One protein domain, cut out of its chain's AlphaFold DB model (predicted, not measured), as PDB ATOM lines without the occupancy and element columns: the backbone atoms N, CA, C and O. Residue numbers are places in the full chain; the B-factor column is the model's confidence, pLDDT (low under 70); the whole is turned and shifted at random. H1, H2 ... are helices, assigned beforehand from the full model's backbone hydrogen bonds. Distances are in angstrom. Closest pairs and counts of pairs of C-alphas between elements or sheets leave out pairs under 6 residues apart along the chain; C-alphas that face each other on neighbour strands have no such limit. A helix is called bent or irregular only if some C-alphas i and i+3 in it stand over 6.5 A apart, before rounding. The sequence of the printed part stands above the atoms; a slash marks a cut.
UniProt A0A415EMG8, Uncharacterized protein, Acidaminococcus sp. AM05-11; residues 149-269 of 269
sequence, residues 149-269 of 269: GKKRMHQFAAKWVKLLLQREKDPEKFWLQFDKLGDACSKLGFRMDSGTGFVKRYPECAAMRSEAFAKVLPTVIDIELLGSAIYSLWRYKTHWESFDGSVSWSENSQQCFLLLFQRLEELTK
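Overview. This is residues 149 to 269 of the 269 residues of an uncharacterized protein of Acidaminococcus sp. AM05-11 (UniProt A0A415EMG8). Three long helices make the body of this domain: H7 packs on H1 and on residues 223 to 230 of H6, and both H1 and H6 run opposite ways to H7 at a shallow tilt. The shorter helices cover them from outside: H5 lies along H7, H3 along H6, H4 crosses H6 steeply, and H2 is near H1 without a clear contact. The printed part has 121 residues, with seven named helices, H1 to H7 in chain order, and no named strand; the class is all helix. It is compact, with a radius of gyration of the C-alphas of 13.2 A, and rounded, spanning 34 by 30 by 23 A.

Arrangement. H7, residues 251 to 267, and H6, residues 223 to 239, are the hubs, touching three helices each. They form a helical hairpin, opposite ways at a shallow tilt of 24 degrees; H6 touches H7 with residues 223 to 230 alone, and the closest C-alphas are those of Ile 223 and Leu 264, 6.5 A apart. H1, residues 149 to 165, touches H7 at a shallow tilt of 28 degrees, opposite ways, with the C-alphas of His 154 and Glu 265 closest at 4.8 A. H5, residues 210 to 219, touches H7 at a shallow tilt of 10 degrees, the same way; the closest C-alphas are those of Ser 210 and Cys 256, 4.9 A apart. H3, residues 181 to 188, touches H6 at a shallow tilt of 27 degrees, opposite ways, closest at the C-alphas of Gly 182 and Tyr 231, 6.0 A. H3 only just touches H1, with 3 pairs of C-alphas within 8 A, and H1 does so with residues 149 to 153 alone; the C-alphas of Met 153 and Leu 188 are closest, at 7.0 A. H4, residues 196 to 201, touches residues 225 to 229 of H6 at a steep tilt of 54 degrees, closest at the C-alphas of Phe 198 and Ala 229, 5.9 A. H2, residues 171 to 178, is close to but not clearly touching H1, with the C-alphas of Leu 163 and Phe 174 closest at 6.2 A, and meets H3 only through their link. H1 and H6 are apart. Every O i to N i+4 pair is within hydrogen-bond range in H1, H2, H3, H4, H6 and H7, and 4 of 6 are in H5.

Along the chain. H1 begins at C-alpha 149, (331.242, 611.769, 476.838), and is 24.2 A long. H6 is 24.0 A long and starts at C-alpha 223, (336.825, 609.997, 486.072). H7 is 24.5 A long and ends at C-alpha 267, (335.520, 616.931, 486.703). H5 is 15.1 A long and only just irregular: C-alphas 215 and 218 are 6.8 A apart.

Size, cuts and confidence. The printed part has no cut and ends at Lys 269, the chain's last residue. The C-alphas farthest apart are those of Asp 244 and Lys 269, 38.9 A. The link from H6 to H7, 11 residues, is long; within it residues 242 to 243 pair with residues 246 to 247, antiparallel. The mean pLDDT of the printed part is 88.0; residues 149, 189 and 243 to 245 are under 70.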
ATOM      1  N   GLY A 149     331.071 612.662 475.686       64.62
ATOM      2  CA  GLY A 149     331.242 611.769 476.838       64.62
ATOM      3  C   GLY A 149     331.281 612.568 478.138       64.62
ATOM      4  O   GLY A 149     330.440 612.358 479.004       64.62
ATOM      5  N   LYS A 150     332.132 613.603 478.184       76.00
ATOM      6  CA  LYS A 150     332.226 614.546 479.305       76.00
ATOM      7  C   LYS A 150     330.885 615.237 479.597       76.00
ATOM      8  O   LYS A 150     330.369 615.134 480.699       76.00
ATOM      9  N   LYS A 151     330.233 615.809 478.574       82.25
ATOM     10  CA  LYS A 151     328.907 616.447 478.700       82.25
ATOM     11  C   LYS A 151     327.813 615.484 479.185       82.25
ATOM     12  O   LYS A 151     326.981 615.868 479.997       82.25
ATOM     13  N   ARG A 152     327.792 614.239 478.701       83.62
ATOM     14  CA  ARG A 152     326.839 613.197 479.120       83.62
ATOM     15  C   ARG A 152     327.098 612.762 480.557       83.62
ATOM     16  O   ARG A 152     326.139 612.617 481.304       83.62
ATOM     17  N   MET A 153     328.363 612.576 480.938       87.81
ATOM     18  CA  MET A 153     328.762 612.265 482.312       87.81
ATOM     19  C   MET A 153     328.402 613.413 483.257       87.81
ATOM     20  O   MET A 153     327.847 613.157 484.318       87.81
ATOM     21  N   HIS A 154     328.596 614.663 482.830       92.75
ATOM     22  CA  HIS A 154     328.187 615.847 483.579       92.75
ATOM     23  C   HIS A 154     326.673 615.908 483.765       92.75
ATOM     24  O   HIS A 154     326.191 616.020 484.885       92.75
ATOM     25  N   GLN A 155     325.899 615.748 482.688       93.69
ATOM     26  CA  GLN A 155     324.434 615.710 482.763       93.69
ATOM     27  C   GLN A 155     323.925 614.560 483.638       93.69
ATOM     28  O   GLN A 155     322.952 614.721 484.372       93.69
ATOM     29  N   PHE A 156     324.574 613.400 483.561       94.38
ATOM     30  CA  PHE A 156     324.289 612.259 484.419       94.38
ATOM     31  C   PHE A 156     324.572 612.579 485.888       94.38
ATOM     32  O   PHE A 156     323.693 612.376 486.721       94.38
ATOM     33  N   ALA A 157     325.750 613.119 486.195       97.38
ATOM     34  CA  ALA A 157     326.152 613.464 487.549       97.38
ATOM     35  C   ALA A 157     325.248 614.552 488.150       97.38
ATOM     36  O   ALA A 157     324.649 614.326 489.197       97.38
ATOM     37  N   ALA A 158     325.021 615.655 487.430       97.56
ATOM     38  CA  ALA A 158     324.135 616.744 487.847       97.56
ATOM     39  C   ALA A 158     322.696 616.264 488.109       97.56
ATOM     40  O   ALA A 158     322.043 616.668 489.076       97.56
ATOM     41  N   LYS A 159     322.185 615.351 487.268       97.12
ATOM     42  CA  LYS A 159     320.875 614.720 487.478       97.12
ATOM     43  C   LYS A 159     320.834 613.942 488.796       97.12
ATOM     44  O   LYS A 159     319.840 614.039 489.513       97.12
ATOM     45  N   TRP A 160     321.880 613.182 489.110       98.00
ATOM     46  CA  TRP A 160     321.964 612.401 490.344       98.00
ATOM     47  C   TRP A 160     322.133 613.260 491.591       98.00
ATOM     48  O   TRP A 160     321.433 613.015 492.570       98.00
ATOM     49  N   VAL A 161     322.960 614.306 491.535       98.19
ATOM     50  CA  VAL A 161     323.060 615.310 492.606       98.19
ATOM     51  C   VAL A 161     321.677 615.887 492.910       98.19
ATOM     52  O   VAL A 161     321.238 615.876 494.059       98.19
ATOM     53  N   LYS A 162     320.929 616.293 491.875       97.31
ATOM     54  CA  LYS A 162     319.559 616.790 492.044       97.31
ATOM     55  C   LYS A 162     318.622 615.747 492.662       97.31
ATOM     56  O   LYS A 162     317.852 616.097 493.550       97.31
ATOM     57  N   LEU A 163     318.662 614.493 492.203       96.31
ATOM     58  CA  LEU A 163     317.809 613.420 492.734       96.31
ATOM     59  C   LEU A 163     318.098 613.124 494.207       96.31
ATOM     60  O   LEU A 163     317.160 612.983 494.981       96.31
ATOM     61  N   LEU A 164     319.372 613.076 494.601       96.44
ATOM     62  CA  LEU A 164     319.776 612.832 495.987       96.44
ATOM     63  C   LEU A 164     319.308 613.963 496.907       96.44
ATOM     64  O   LEU A 164     318.663 613.697 497.918       96.44
ATOM     65  N   LEU A 165     319.531 615.223 496.514       95.94
ATOM     66  CA  LEU A 165     319.080 616.399 497.272       95.94
ATOM     67  C   LEU A 165     317.548 616.518 497.364       95.94
ATOM     68  O   LEU A 165     317.033 617.202 498.243       95.94
ATOM     69  N   GLN A 166     316.811 615.886 496.445       94.25
ATOM     70  CA  GLN A 166     315.345 615.914 496.399       94.25
ATOM     71  C   GLN A 166     314.692 614.613 496.886       94.25
ATOM     72  O   GLN A 166     313.465 614.532 496.867       94.25
ATOM     73  N   ARG A 167     315.473 613.629 497.357       93.19
ATOM     74  CA  ARG A 167     314.993 612.293 497.756       93.19
ATOM     75  C   ARG A 167     313.803 612.355 498.710       93.19
ATOM     76  O   ARG A 167     312.826 611.653 498.505       93.19
ATOM     77  N   GLU A 168     313.875 613.195 499.739       91.00
ATOM     78  CA  GLU A 168     312.822 613.286 500.765       91.00
ATOM     79  C   GLU A 168     311.513 613.870 500.237       91.00
ATOM     80  O   GLU A 168     310.447 613.573 500.764       91.00
ATOM     81  N   LYS A 169     311.583 614.680 499.175       93.69
ATOM     82  CA  LYS A 169     310.407 615.284 498.542       93.69
ATOM     83  C   LYS A 169     309.727 614.337 497.555       93.69
ATOM     84  O   LYS A 169     308.534 614.481 497.320       93.69
ATOM     85  N   ASP A 170     310.484 613.422 496.953       93.06
ATOM     86  CA  ASP A 170     309.998 612.484 495.935       93.06
ATOM     87  C   ASP A 170     310.759 611.139 496.021       93.06
ATOM     88  O   ASP A 170     311.634 610.842 495.191       93.06
ATOM     89  N   PRO A 171     310.482 610.331 497.065       91.69
ATOM     90  CA  PRO A 171     311.215 609.093 497.321       91.69
ATOM     91  C   PRO A 171     310.931 608.017 496.269       91.69
ATOM     92  O   PRO A 171     311.840 607.279 495.891       91.69
ATOM     93  N   GLU A 172     309.706 607.943 495.743       91.44
ATOM     94  CA  GLU A 172     309.322 606.962 494.721       91.44
ATOM     95  C   GLU A 172     310.146 607.146 493.441       91.44
ATOM     96  O   GLU A 172     310.752 606.200 492.927       91.44
ATOM     97  N   LYS A 173     310.260 608.389 492.959       92.25
ATOM     98  CA  LYS A 173     311.082 608.705 491.790       92.25
ATOM     99  C   LYS A 173     312.559 608.425 492.021       92.25
ATOM    100  O   LYS A 173     313.245 608.029 491.074       92.25
ATOM    101  N   PHE A 174     313.063 608.669 493.231       94.31
ATOM    102  CA  PHE A 174     314.439 608.330 493.578       94.31
ATOM    103  C   PHE A 174     314.667 606.826 493.426       94.31
ATOM    104  O   PHE A 174     315.541 606.431 492.655       94.31
ATOM    105  N   TRP A 175     313.847 605.995 494.072       92.94
ATOM    106  CA  TRP A 175     314.009 604.541 494.058       92.94
ATOM    107  C   TRP A 175     313.848 603.933 492.666       92.94
ATOM    108  O   TRP A 175     314.686 603.132 492.250       92.94
ATOM    109  N   LEU A 176     312.862 604.397 491.889       91.31
ATOM    110  CA  LEU A 176     312.662 603.969 490.501       91.31
ATOM    111  C   LEU A 176     313.895 604.227 489.620       91.31
ATOM    112  O   LEU A 176     314.177 603.482 488.678       91.31
ATOM    113  N   GLN A 177     314.618 605.315 489.884       93.31
ATOM    114  CA  GLN A 177     315.844 605.629 489.155       93.31
ATOM    115  C   GLN A 177     317.071 604.950 489.750       93.31
ATOM    116  O   GLN A 177     317.975 604.601 488.991       93.31
ATOM    117  N   PHE A 178     317.102 604.752 491.070       94.25
ATOM    118  CA  PHE A 178     318.179 604.058 491.769       94.25
ATOM    119  C   PHE A 178     318.293 602.618 491.299       94.25
ATOM    120  O   PHE A 178     319.395 602.189 490.983       94.25
ATOM    121  N   ASP A 179     317.179 601.917 491.099       89.12
ATOM    122  CA  ASP A 179     317.177 600.568 490.523       89.12
ATOM    123  C   ASP A 179     317.872 600.501 489.144       89.12
ATOM    124  O   ASP A 179     318.599 599.565 488.824       89.12
ATOM    125  N   LYS A 180     317.764 601.571 488.347       89.50
ATOM    126  CA  LYS A 180     318.334 601.659 486.989       89.50
ATOM    127  C   LYS A 180     319.721 602.304 486.937       89.50
ATOM    128  O   LYS A 180     320.253 602.530 485.844       89.50
ATOM    129  N   LEU A 181     320.321 602.635 488.082       94.12
ATOM    130  CA  LEU A 181     321.621 603.307 488.129       94.12
ATOM    131  C   LEU A 181     322.727 602.438 487.514       94.12
ATOM    132  O   LEU A 181     323.558 602.966 486.774       94.12
ATOM    133  N   GLY A 182     322.710 601.121 487.738       85.19
ATOM    134  CA  GLY A 182     323.697 600.212 487.151       85.19
ATOM    135  C   GLY A 182     323.704 600.236 485.621       85.19
ATOM    136  O   GLY A 182     324.755 600.402 485.003       85.19
ATOM    137  N   ASP A 183     322.524 600.182 484.999       79.56
ATOM    138  CA  ASP A 183     322.376 600.301 483.546       79.56
ATOM    139  C   ASP A 183     322.868 601.651 483.028       79.56
ATOM    140  O   ASP A 183     323.501 601.732 481.974       79.56
ATOM    141  N   ALA A 184     322.566 602.731 483.752       83.00
ATOM    142  CA  ALA A 184     323.023 604.064 483.390       83.00
ATOM    143  C   ALA A 184     324.555 604.177 483.472       83.00
ATOM    144  O   ALA A 184     325.164 604.737 482.560       83.00
ATOM    145  N   CYS A 185     325.177 603.592 484.502       81.94
ATOM    146  CA  CYS A 185     326.634 603.509 484.637       81.94
ATOM    147  C   CYS A 185     327.253 602.701 483.492       81.94
ATOM    148  O   CYS A 185     328.181 603.181 482.846       81.94
ATOM    149  N   SER A 186     326.694 601.533 483.171       73.44
ATOM    150  CA  SER A 186     327.148 600.684 482.061       73.44
ATOM    151  C   SER A 186     327.049 601.394 480.698       73.44
ATOM    152  O   SER A 186     328.006 601.409 479.922       73.44
ATOM    153  N   LYS A 187     325.936 602.099 480.436       72.44
ATOM    154  CA  LYS A 187     325.718 602.915 479.217       72.44
ATOM    155  C   LYS A 187     326.624 604.147 479.111       72.44
ATOM    156  O   LYS A 187     326.732 604.735 478.031       72.44
ATOM    157  N   LEU A 188     327.194 604.600 480.225       72.88
ATOM    158  CA  LEU A 188     328.225 605.642 480.253       72.88
ATOM    159  C   LEU A 188     329.628 605.057 480.181       72.88
ATOM    160  O   LEU A 188     330.530 605.716 479.670       72.88
ATOM    161  N   GLY A 189     329.774 603.812 480.627       68.31
ATOM    162  CA  GLY A 189     330.974 603.022 480.459       68.31
ATOM    163  C   GLY A 189     331.752 602.646 481.661       68.31
ATOM    164  O   GLY A 189     332.802 602.020 481.520       68.31
ATOM    165  N   PHE A 190     331.236 603.022 482.812       78.62
ATOM    166  CA  PHE A 190     331.877 602.704 484.053       78.62
ATOM    167  C   PHE A 190     331.860 601.202 484.265       78.62
ATOM    168  O   PHE A 190     330.901 600.501 483.922       78.62
ATOM    169  N   ARG A 191     332.950 600.707 484.841       75.81
ATOM    170  CA  ARG A 191     333.103 599.296 485.138       75.81
ATOM    171  C   ARG A 191     332.630 599.040 486.559       75.81
ATOM    172  O   ARG A 191     333.061 599.707 487.488       75.81
ATOM    173  N   MET A 192     331.794 598.026 486.742       78.94
ATOM    174  CA  MET A 192     331.562 597.474 488.072       78.94
ATOM    175  C   MET A 192     332.768 596.589 488.415       78.94
ATOM    176  O   MET A 192     332.865 595.442 487.982       78.94
ATOM    177  N   ASP A 193     333.743 597.167 489.108       76.19
ATOM    178  CA  ASP A 193     334.993 596.525 489.527       76.19
ATOM    179  C   ASP A 193     334.918 595.978 490.964       76.19
ATOM    180  O   ASP A 193     335.943 595.692 491.583       76.19
ATOM    181  N   SER A 194     333.702 595.865 491.509       74.88
ATOM    182  CA  SER A 194     333.431 595.499 492.908       74.88
ATOM    183  C   SER A 194     334.136 596.403 493.932       74.88
ATOM    184  O   SER A 194     334.369 595.994 495.064       74.88
ATOM    185  N   GLY A 195     334.499 597.627 493.540       70.69
ATOM    186  CA  GLY A 195     335.151 598.627 494.387       70.69
ATOM    187  C   GLY A 195     336.655 598.412 494.546       70.69
ATOM    188  O   GLY A 195     337.303 599.170 495.268       70.69
ATOM    189  N   THR A 196     337.220 597.405 493.875       76.38
ATOM    190  CA  THR A 196     338.619 596.997 494.048       76.38
ATOM    191  C   THR A 196     339.603 598.101 493.680       76.38
ATOM    192  O   THR A 196     340.540 598.340 494.438       76.38
ATOM    193  N   GLY A 197     339.394 598.819 492.574       79.44
ATOM    194  CA  GLY A 197     340.286 599.891 492.141       79.44
ATOM    195  C   GLY A 197     340.266 601.083 493.094       79.44
ATOM    196  O   GLY A 197     341.320 601.572 493.503       79.44
ATOM    197  N   PHE A 198     339.067 601.526 493.487       87.25
ATOM    198  CA  PHE A 198     338.909 602.687 494.365       87.25
ATOM    199  C   PHE A 198     339.452 602.409 495.770       87.25
ATOM    200  O   PHE A 198     340.256 603.189 496.273       87.25
ATOM    201  N   VAL A 199     339.085 601.274 496.375       87.25
ATOM    202  CA  VAL A 199     339.536 600.899 497.726       87.25
ATOM    203  C   VAL A 199     341.029 600.583 497.762       87.25
ATOM    204  O   VAL A 199     341.699 600.942 498.722       87.25
ATOM    205  N   LYS A 200     341.596 599.975 496.712       84.25
ATOM    206  CA  LYS A 200     343.049 599.758 496.638       84.25
ATOM    207  C   LYS A 200     343.821 601.079 496.672       84.25
ATOM    208  O   LYS A 200     344.901 601.131 497.253       84.25
ATOM    209  N   ARG A 201     343.290 602.127 496.034       89.56
ATOM    210  CA  ARG A 201     343.931 603.446 495.984       89.56
ATOM    211  C   ARG A 201     343.650 604.295 497.223       89.56
ATOM    212  O   ARG A 201     344.522 605.060 497.618       89.56
ATOM    213  N   TYR A 202     342.474 604.129 497.822       91.38
ATOM    214  CA  TYR A 202     342.017 604.865 499.002       91.38
ATOM    215  C   TYR A 202     341.427 603.895 500.040       91.38
ATOM    216  O   TYR A 202     340.200 603.790 500.168       91.38
ATOM    217  N   PRO A 203     342.274 603.135 500.762       89.38
ATOM    218  CA  PRO A 203     341.821 602.095 501.689       89.38
ATOM    219  C   PRO A 203     340.915 602.615 502.809       89.38
ATOM    220  O   PRO A 203     340.014 601.911 503.259       89.38
ATOM    221  N   GLU A 204     341.091 603.866 503.225       88.75
ATOM    222  CA  GLU A 204     340.253 604.550 504.212       88.75
ATOM    223  C   GLU A 204     338.773 604.641 503.804       88.75
ATOM    224  O   GLU A 204     337.897 604.729 504.666       88.75
ATOM    225  N   CYS A 205     338.473 604.558 502.505       88.00
ATOM    226  CA  CYS A 205     337.111 604.558 501.979       88.00
ATOM    227  C   CYS A 205     336.454 603.164 501.978       88.00
ATOM    228  O   CYS A 205     335.266 603.069 501.670       88.00
ATOM    229  N   ALA A 206     337.172 602.091 502.343       84.88
ATOM    230  CA  ALA A 206     336.652 600.716 502.356       84.88
ATOM    231  C   ALA A 206     335.400 600.551 503.229       84.88
ATOM    232  O   ALA A 206     334.475 599.834 502.863       84.88
ATOM    233  N   ALA A 207     335.354 601.255 504.363       81.94
ATOM    234  CA  ALA A 207     334.223 601.227 505.287       81.94
ATOM    235  C   ALA A 207     333.035 602.096 504.829       81.94
ATOM    236  O   ALA A 207     332.095 602.285 505.597       81.94
ATOM    237  N   MET A 208     333.095 602.666 503.619       82.31
ATOM    238  CA  MET A 208     332.036 603.488 503.026       82.31
ATOM    239  C   MET A 208     331.576 604.633 503.937       82.31
ATOM    240  O   MET A 208     330.388 604.917 504.034       82.31
ATOM    241  N   ARG A 209     332.517 605.278 504.638       87.94
ATOM    242  CA  ARG A 209     332.238 606.389 505.559       87.94
ATOM    243  C   ARG A 209     332.333 607.723 504.841       87.94
ATOM    244  O   ARG A 209     333.368 608.029 504.246       87.94
ATOM    245  N   SER A 210     331.285 608.532 504.931       91.50
ATOM    246  CA  SER A 210     331.197 609.810 504.223       91.50
ATOM    247  C   SER A 210     332.342 610.768 504.566       91.50
ATOM    248  O   SER A 210     332.821 611.489 503.693       91.50
ATOM    249  N   GLU A 211     332.873 610.710 505.788       93.44
ATOM    250  CA  GLU A 211     334.012 611.508 506.242       93.44
ATOM    251  C   GLU A 211     335.317 611.109 505.542       93.44
ATOM    252  O   GLU A 211     336.156 611.965 505.263       93.44
ATOM    253  N   ALA A 212     335.497 609.818 505.244       93.12
ATOM    254  CA  ALA A 212     336.643 609.343 504.474       93.12
ATOM    255  C   ALA A 212     336.538 609.820 503.019       93.12
ATOM    256  O   ALA A 212     337.484 610.398 502.486       93.12
ATOM    257  N   PHE A 213     335.351 609.691 502.415       92.81
ATOM    258  CA  PHE A 213     335.090 610.190 501.063       92.81
ATOM    259  C   PHE A 213     335.314 611.704 500.963       92.81
ATOM    260  O   PHE A 213     335.982 612.154 500.035       92.81
ATOM    261  N   ALA A 214     334.833 612.489 501.930       94.38
ATOM    262  CA  ALA A 214     335.001 613.942 501.946       94.38
ATOM    263  C   ALA A 214     336.479 614.375 501.969       94.38
ATOM    264  O   ALA A 214     336.835 615.374 501.348       94.38
ATOM    265  N   LYS A 215     337.350 613.611 502.645       94.12
ATOM    266  CA  LYS A 215     338.800 613.869 502.675       94.12
ATOM    267  C   LYS A 215     339.492 613.485 501.368       94.12
ATOM    268  O   LYS A 215     340.381 614.195 500.910       94.12
ATOM    269  N   VAL A 216     339.089 612.365 500.776       94.50
ATOM    270  CA  VAL A 216     339.771 611.758 499.625       94.50
ATOM    271  C   VAL A 216     339.356 612.386 498.301       94.50
ATOM    272  O   VAL A 216     340.210 612.708 497.473       94.50
ATOM    273  N   LEU A 217     338.052 612.569 498.081       94.06
ATOM    274  CA  LEU A 217     337.490 612.945 496.782       94.06
ATOM    275  C   LEU A 217     338.070 614.225 496.157       94.06
ATOM    276  O   LEU A 217     338.255 614.214 494.937       94.06
ATOM    277  N   PRO A 218     338.440 615.280 496.914       94.19
ATOM    278  CA  PRO A 218     339.104 616.454 496.342       94.19
ATOM    279  C   PRO A 218     340.400 616.132 495.580       94.19
ATOM    280  O   PRO A 218     340.751 616.842 494.637       94.19
ATOM    281  N   THR A 219     341.089 615.045 495.944       91.06
ATOM    282  CA  THR A 219     342.341 614.597 495.307       91.06
ATOM    283  C   THR A 219     342.115 613.684 494.099       91.06
ATOM    284  O   THR A 219     343.016 613.482 493.284       91.06
ATOM    285  N   VAL A 220     340.904 613.143 493.937       91.69
ATOM    286  CA  VAL A 220     340.595 612.201 492.861       91.69
ATOM    287  C   VAL A 220     340.365 612.971 491.566       91.69
ATOM    288  O   VAL A 220     339.459 613.799 491.490       91.69
ATOM    289  N   ILE A 221     341.179 612.695 490.547       86.88
ATOM    290  CA  ILE A 221     341.065 613.287 489.199       86.88
ATOM    291  C   ILE A 221     340.670 612.263 488.127       86.88
ATOM    292  O   ILE A 221     340.358 612.633 486.997       86.88
ATOM    293  N   ASP A 222     340.695 610.974 488.466       83.38
ATOM    294  CA  ASP A 222     340.378 609.897 487.535       83.38
ATOM    295  C   ASP A 222     338.858 609.672 487.470       83.38
ATOM    296  O   ASP A 222     338.240 609.144 488.399       83.38
ATOM    297  N   ILE A 223     338.262 610.103 486.356       85.94
ATOM    298  CA  ILE A 223     336.825 609.997 486.072       85.94
ATOM    299  C   ILE A 223     336.369 608.533 486.009       85.94
ATOM    300  O   ILE A 223     335.288 608.213 486.502       85.94
ATOM    301  N   GLU A 224     337.181 607.641 485.440       81.38
ATOM    302  CA  GLU A 224     336.825 606.225 485.300       81.38
ATOM    303  C   GLU A 224     336.854 605.522 486.656       81.38
ATOM    304  O   GLU A 224     335.971 604.716 486.966       81.38
ATOM    305  N   LEU A 225     337.824 605.879 487.503       84.00
ATOM    306  CA  LEU A 225     337.899 605.393 488.879       84.00
ATOM    307  C   LEU A 225     336.677 605.837 489.702       84.00
ATOM    308  O   LEU A 225     336.094 605.024 490.417       84.00
ATOM    309  N   LEU A 226     336.253 607.101 489.573       92.88
ATOM    310  CA  LEU A 226     335.056 607.628 490.246       92.88
ATOM    311  C   LEU A 226     333.772 606.959 489.762       92.88
ATOM    312  O   LEU A 226     332.942 606.551 490.572       92.88
ATOM    313  N   GLY A 227     333.611 606.821 488.447       90.50
ATOM    314  CA  GLY A 227     332.455 606.147 487.873       90.50
ATOM    315  C   GLY A 227     332.371 604.678 488.289       90.50
ATOM    316  O   GLY A 227     331.291 604.192 488.628       90.50
ATOM    317  N   SER A 228     333.514 603.988 488.339       84.56
ATOM    318  CA  SER A 228     333.594 602.605 488.821       84.56
ATOM    319  C   SER A 228     333.243 602.504 490.308       84.56
ATOM    320  O   SER A 228     332.488 601.617 490.699       84.56
ATOM    321  N   ALA A 229     333.686 603.461 491.133       92.38
ATOM    322  CA  ALA A 229     333.320 603.534 492.547       92.38
ATOM    323  C   ALA A 229     331.808 603.725 492.755       92.38
ATOM    324  O   ALA A 229     331.211 603.009 493.557       92.38
ATOM    325  N   ILE A 230     331.173 604.631 491.999       95.75
ATOM    326  CA  ILE A 230     329.713 604.839 492.023       95.75
ATOM    327  C   ILE A 230     328.980 603.545 491.665       95.75
ATOM    328  O   ILE A 230     328.050 603.140 492.364       95.75
ATOM    329  N   TYR A 231     329.401 602.888 490.582       92.56
ATOM    330  CA  TYR A 231     328.748 601.677 490.099       92.56
ATOM    331  C   TYR A 231     328.894 600.525 491.106       92.56
ATOM    332  O   TYR A 231     327.923 599.839 491.439       92.56
ATOM    333  N   SER A 232     330.090 600.349 491.653       89.06
ATOM    334  CA  SER A 232     330.370 599.331 492.661       89.06
ATOM    335  C   SER A 232     329.619 599.587 493.972       89.06
ATOM    336  O   SER A 232     329.045 598.651 494.528       89.06
ATOM    337  N   LEU A 233     329.528 600.842 494.427       92.44
ATOM    338  CA  LEU A 233     328.750 601.210 495.614       92.44
ATOM    339  C   LEU A 233     327.254 600.942 495.411       92.44
ATOM    340  O   LEU A 233     326.604 600.371 496.282       92.44
ATOM    341  N   TRP A 234     326.706 601.287 494.241       94.31
ATOM    342  CA  TRP A 234     325.327 600.943 493.892       94.31
ATOM    343  C   TRP A 234     325.087 599.437 493.951       94.31
ATOM    344  O   TRP A 234     324.117 599.001 494.569       94.31
ATOM    345  N   ARG A 235     325.985 598.639 493.357       89.12
ATOM    346  CA  ARG A 235     325.855 597.180 493.369       89.12
ATOM    347  C   ARG A 235     325.908 596.636 494.790       89.12
ATOM    348  O   ARG A 235     325.169 595.711 495.106       89.12
ATOM    349  N   TYR A 236     326.745 597.218 495.642       87.19
ATOM    350  CA  TYR A 236     326.788 596.865 497.053       87.19
ATOM    351  C   TYR A 236     325.455 597.124 497.755       87.19
ATOM    352  O   TYR A 236     324.887 596.200 498.337       87.19
ATOM    353  N   LYS A 237     324.881 598.321 497.592       89.25
ATOM    354  CA  LYS A 237     323.576 598.662 498.173       89.25
ATOM    355  C   LYS A 237     322.438 597.770 497.681       89.25
ATOM    356  O   LYS A 237     321.603 597.367 498.480       89.25
ATOM    357  N   THR A 238     322.382 597.473 496.385       86.50
ATOM    358  CA  THR A 238     321.258 596.724 495.798       86.50
ATOM    359  C   THR A 238     321.379 595.213 495.937       86.50
ATOM    360  O   THR A 238     320.361 594.527 495.880       86.50
ATOM    361  N   HIS A 239     322.590 594.680 496.111       81.25
ATOM    362  CA  HIS A 239     322.822 593.236 496.126       81.25
ATOM    363  C   HIS A 239     323.266 592.675 497.476       81.25
ATOM    364  O   HIS A 239     322.940 591.531 497.774       81.25
ATOM    365  N   TRP A 240     324.026 593.441 498.260       76.88
ATOM    366  CA  TRP A 240     324.637 592.965 499.506       76.88
ATOM    367  C   TRP A 240     324.017 593.603 500.753       76.88
ATOM    368  O   TRP A 240     323.968 592.961 501.796       76.88
ATOM    369  N   GLU A 241     323.507 594.833 500.648       77.81
ATOM    370  CA  GLU A 241     322.775 595.526 501.724       77.81
ATOM    371  C   GLU A 241     321.277 595.697 501.424       77.81
ATOM    372  O   GLU A 241     320.614 596.595 501.958       77.81
ATOM    373  N   SER A 242     320.740 594.835 500.561       73.94
ATOM    374  CA  SER A 242     319.304 594.658 500.409       73.94
ATOM    375  C   SER A 242     318.842 593.472 501.252       73.94
ATOM    376  O   SER A 242     319.428 592.390 501.230       73.94
ATOM    377  N   PHE A 243     317.784 593.686 502.023       57.94
ATOM    378  CA  PHE A 243     317.062 592.644 502.745       57.94
ATOM    379  C   PHE A 243     315.644 592.646 502.187       57.94
ATOM    380  O   PHE A 243     315.155 593.723 501.894       57.94
ATOM    381  N   ASP A 244     315.034 591.483 501.939       64.56
ATOM    382  CA  ASP A 244     313.672 591.332 501.374       64.56
ATOM    383  C   ASP A 244     313.358 592.042 500.033       64.56
ATOM    384  O   ASP A 244     312.212 592.062 499.590       64.56
ATOM    385  N   GLY A 245     314.377 592.549 499.332       66.19
ATOM    386  CA  GLY A 245     314.216 593.375 498.128       66.19
ATOM    387  C   GLY A 245     314.233 594.880 498.412       66.19
ATOM    388  O   GLY A 245     314.309 595.675 497.475       66.19
ATOM    389  N   SER A 246     314.257 595.275 499.685       75.56
ATOM    390  CA  SER A 246     314.389 596.657 500.134       75.56
ATOM    391  C   SER A 246     315.855 597.022 500.380       75.56
ATOM    392  O   SER A 246     316.589 596.333 501.089       75.56
ATOM    393  N   VAL A 247     316.307 598.136 499.804       81.38
ATOM    394  CA  VAL A 247     317.662 598.662 500.027       81.38
ATOM    395  C   VAL A 247     317.706 599.413 501.355       81.38
ATOM    396  O   VAL A 247     317.005 600.410 501.524       81.38
ATOM    397  N   SER A 248     318.580 598.999 502.278       82.88
ATOM    398  CA  SER A 248     318.853 599.787 503.486       82.88
ATOM    399  C   SER A 248     319.467 601.134 503.092       82.88
ATOM    400  O   SER A 248     320.476 601.162 502.391       82.88
ATOM    401  N   TRP A 249     318.895 602.264 503.513       90.00
ATOM    402  CA  TRP A 249     319.385 603.598 503.142       90.00
ATOM    403  C   TRP A 249     319.647 604.458 504.370       90.00
ATOM    404  O   TRP A 249     318.723 604.849 505.076       90.00
ATOM    405  N   SER A 250     320.920 604.766 504.614       91.50
ATOM    406  CA  SER A 250     321.348 605.622 505.722       91.50
ATOM    407  C   SER A 250     321.733 607.017 505.231       91.50
ATOM    408  O   SER A 250     322.056 607.203 504.053       91.50
ATOM    409  N   GLU A 251     321.794 607.980 506.150       92.19
ATOM    410  CA  GLU A 251     322.338 609.313 505.859       92.19
ATOM    411  C   GLU A 251     323.802 609.242 505.399       92.19
ATOM    412  O   GLU A 251     324.223 609.938 504.479       92.19
ATOM    413  N   ASN A 252     324.571 608.297 505.942       93.50
ATOM    414  CA  ASN A 252     325.926 608.038 505.475       93.50
ATOM    415  C   ASN A 252     325.954 607.546 504.010       93.50
ATOM    416  O   ASN A 252     326.786 608.000 503.222       93.50
ATOM    417  N   SER A 253     325.030 606.662 503.613       92.94
ATOM    418  CA  SER A 253     324.909 606.202 502.219       92.94
ATOM    419  C   SER A 253     324.525 607.351 501.283       92.94
ATOM    420  O   SER A 253     325.172 607.532 500.252       92.94
ATOM    421  N   GLN A 254     323.527 608.152 501.670       95.06
ATOM    422  CA  GLN A 254     323.123 609.377 500.971       95.06
ATOM    423  C   GLN A 254     324.336 610.277 500.703       95.06
ATOM    424  O   GLN A 254     324.589 610.652 499.556       95.06
ATOM    425  N   GLN A 255     325.110 610.570 501.750       96.62
ATOM    426  CA  GLN A 255     326.240 611.482 501.672       96.62
ATOM    427  C   GLN A 255     327.390 610.924 500.821       96.62
ATOM    428  O   GLN A 255     327.968 611.660 500.023       96.62
ATOM    429  N   CYS A 256     327.696 609.626 500.912       95.62
ATOM    430  CA  CYS A 256     328.721 609.002 500.067       95.62
ATOM    431  C   CYS A 256     328.388 609.121 498.573       95.62
ATOM    432  O   CYS A 256     329.239 609.536 497.783       95.62
ATOM    433  N   PHE A 257     327.150 608.797 498.177       97.25
ATOM    434  CA  PHE A 257     326.725 608.957 496.784       97.25
ATOM    435  C   PHE A 257     326.758 610.417 496.349       97.25
ATOM    436  O   PHE A 257     327.246 610.710 495.258       97.25
ATOM    437  N   LEU A 258     326.267 611.329 497.191       98.00
ATOM    438  CA  LEU A 258     326.237 612.751 496.871       98.00
ATOM    439  C   LEU A 258     327.644 613.280 496.578       98.00
ATOM    440  O   LEU A 258     327.850 613.880 495.525       98.00
ATOM    441  N   LEU A 259     328.613 612.987 497.447       98.00
ATOM    442  CA  LEU A 259     329.997 613.422 497.275       98.00
ATOM    443  C   LEU A 259     330.633 612.840 496.001       98.00
ATOM    444  O   LEU A 259     331.296 613.560 495.252       98.00
ATOM    445  N   LEU A 260     330.408 611.553 495.717       97.31
ATOM    446  CA  LEU A 260     330.905 610.909 494.498       97.31
ATOM    447  C   LEU A 260     330.346 611.565 493.228       97.31
ATOM    448  O   LEU A 260     331.101 611.855 492.297       97.31
ATOM    449  N   PHE A 261     329.033 611.812 493.184       98.31
ATOM    450  CA  PHE A 261     328.396 612.444 492.030       98.31
ATOM    451  C   PHE A 261     328.786 613.912 491.881       98.31
ATOM    452  O   PHE A 261     329.054 614.329 490.759       98.31
ATOM    453  N   GLN A 262     328.888 614.676 492.972       98.12
ATOM    454  CA  GLN A 262     329.384 616.056 492.932       98.12
ATOM    455  C   GLN A 262     330.799 616.110 492.359       98.12
ATOM    456  O   GLN A 262     331.077 616.903 491.460       98.12
ATOM    457  N   ARG A 263     331.680 615.201 492.794       97.50
ATOM    458  CA  ARG A 263     333.042 615.149 492.263       97.50
ATOM    459  C   ARG A 263     333.076 614.782 490.782       97.50
ATOM    460  O   ARG A 263     333.818 615.388 490.009       97.50
ATOM    461  N   LEU A 264     332.264 613.809 490.367       96.50
ATOM    462  CA  LEU A 264     332.135 613.455 488.956       96.50
ATOM    463  C   LEU A 264     331.613 614.643 488.134       96.50
ATOM    464  O   LEU A 264     332.152 614.925 487.066       96.50
ATOM    465  N   GLU A 265     330.604 615.357 488.631       97.12
ATOM    466  CA  GLU A 265     330.028 616.540 487.990       97.12
ATOM    467  C   GLU A 265     331.079 617.635 487.781       97.12
ATOM    468  O   GLU A 265     331.188 618.165 486.675       97.12
ATOM    469  N   GLU A 266     331.879 617.938 488.809       96.19
ATOM    470  CA  GLU A 266     332.970 618.917 488.762       96.19
ATOM    471  C   GLU A 266     333.998 618.599 487.680       96.19
ATOM    472  O   GLU A 266     334.329 619.463 486.866       96.19
ATOM    473  N   LEU A 267     334.490 617.357 487.652       90.88
ATOM    474  CA  LEU A 267     335.520 616.931 486.703       90.88
ATOM    475  C   LEU A 267     335.004 616.867 485.265       90.88
ATOM    476  O   LEU A 267     335.801 616.888 484.325       90.88
ATOM    477  N   THR A 268     333.685 616.782 485.084       88.69
ATOM    478  CA  THR A 268     333.052 616.586 483.778       88.69
ATOM    479  C   THR A 268     332.453 617.858 483.161       88.69
ATOM    480  O   THR A 268     331.922 617.788 482.053       88.69
ATOM    481  N   LYS A 269     332.607 619.018 483.817       82.75
ATOM    482  CA  LYS A 269     332.234 620.337 483.269       82.75
ATOM    483  C   LYS A 269     332.884 620.640 481.916       82.75
ATOM    484  O   LYS A 269     334.066 620.265 481.710       82.75
TER     485      LYS A 269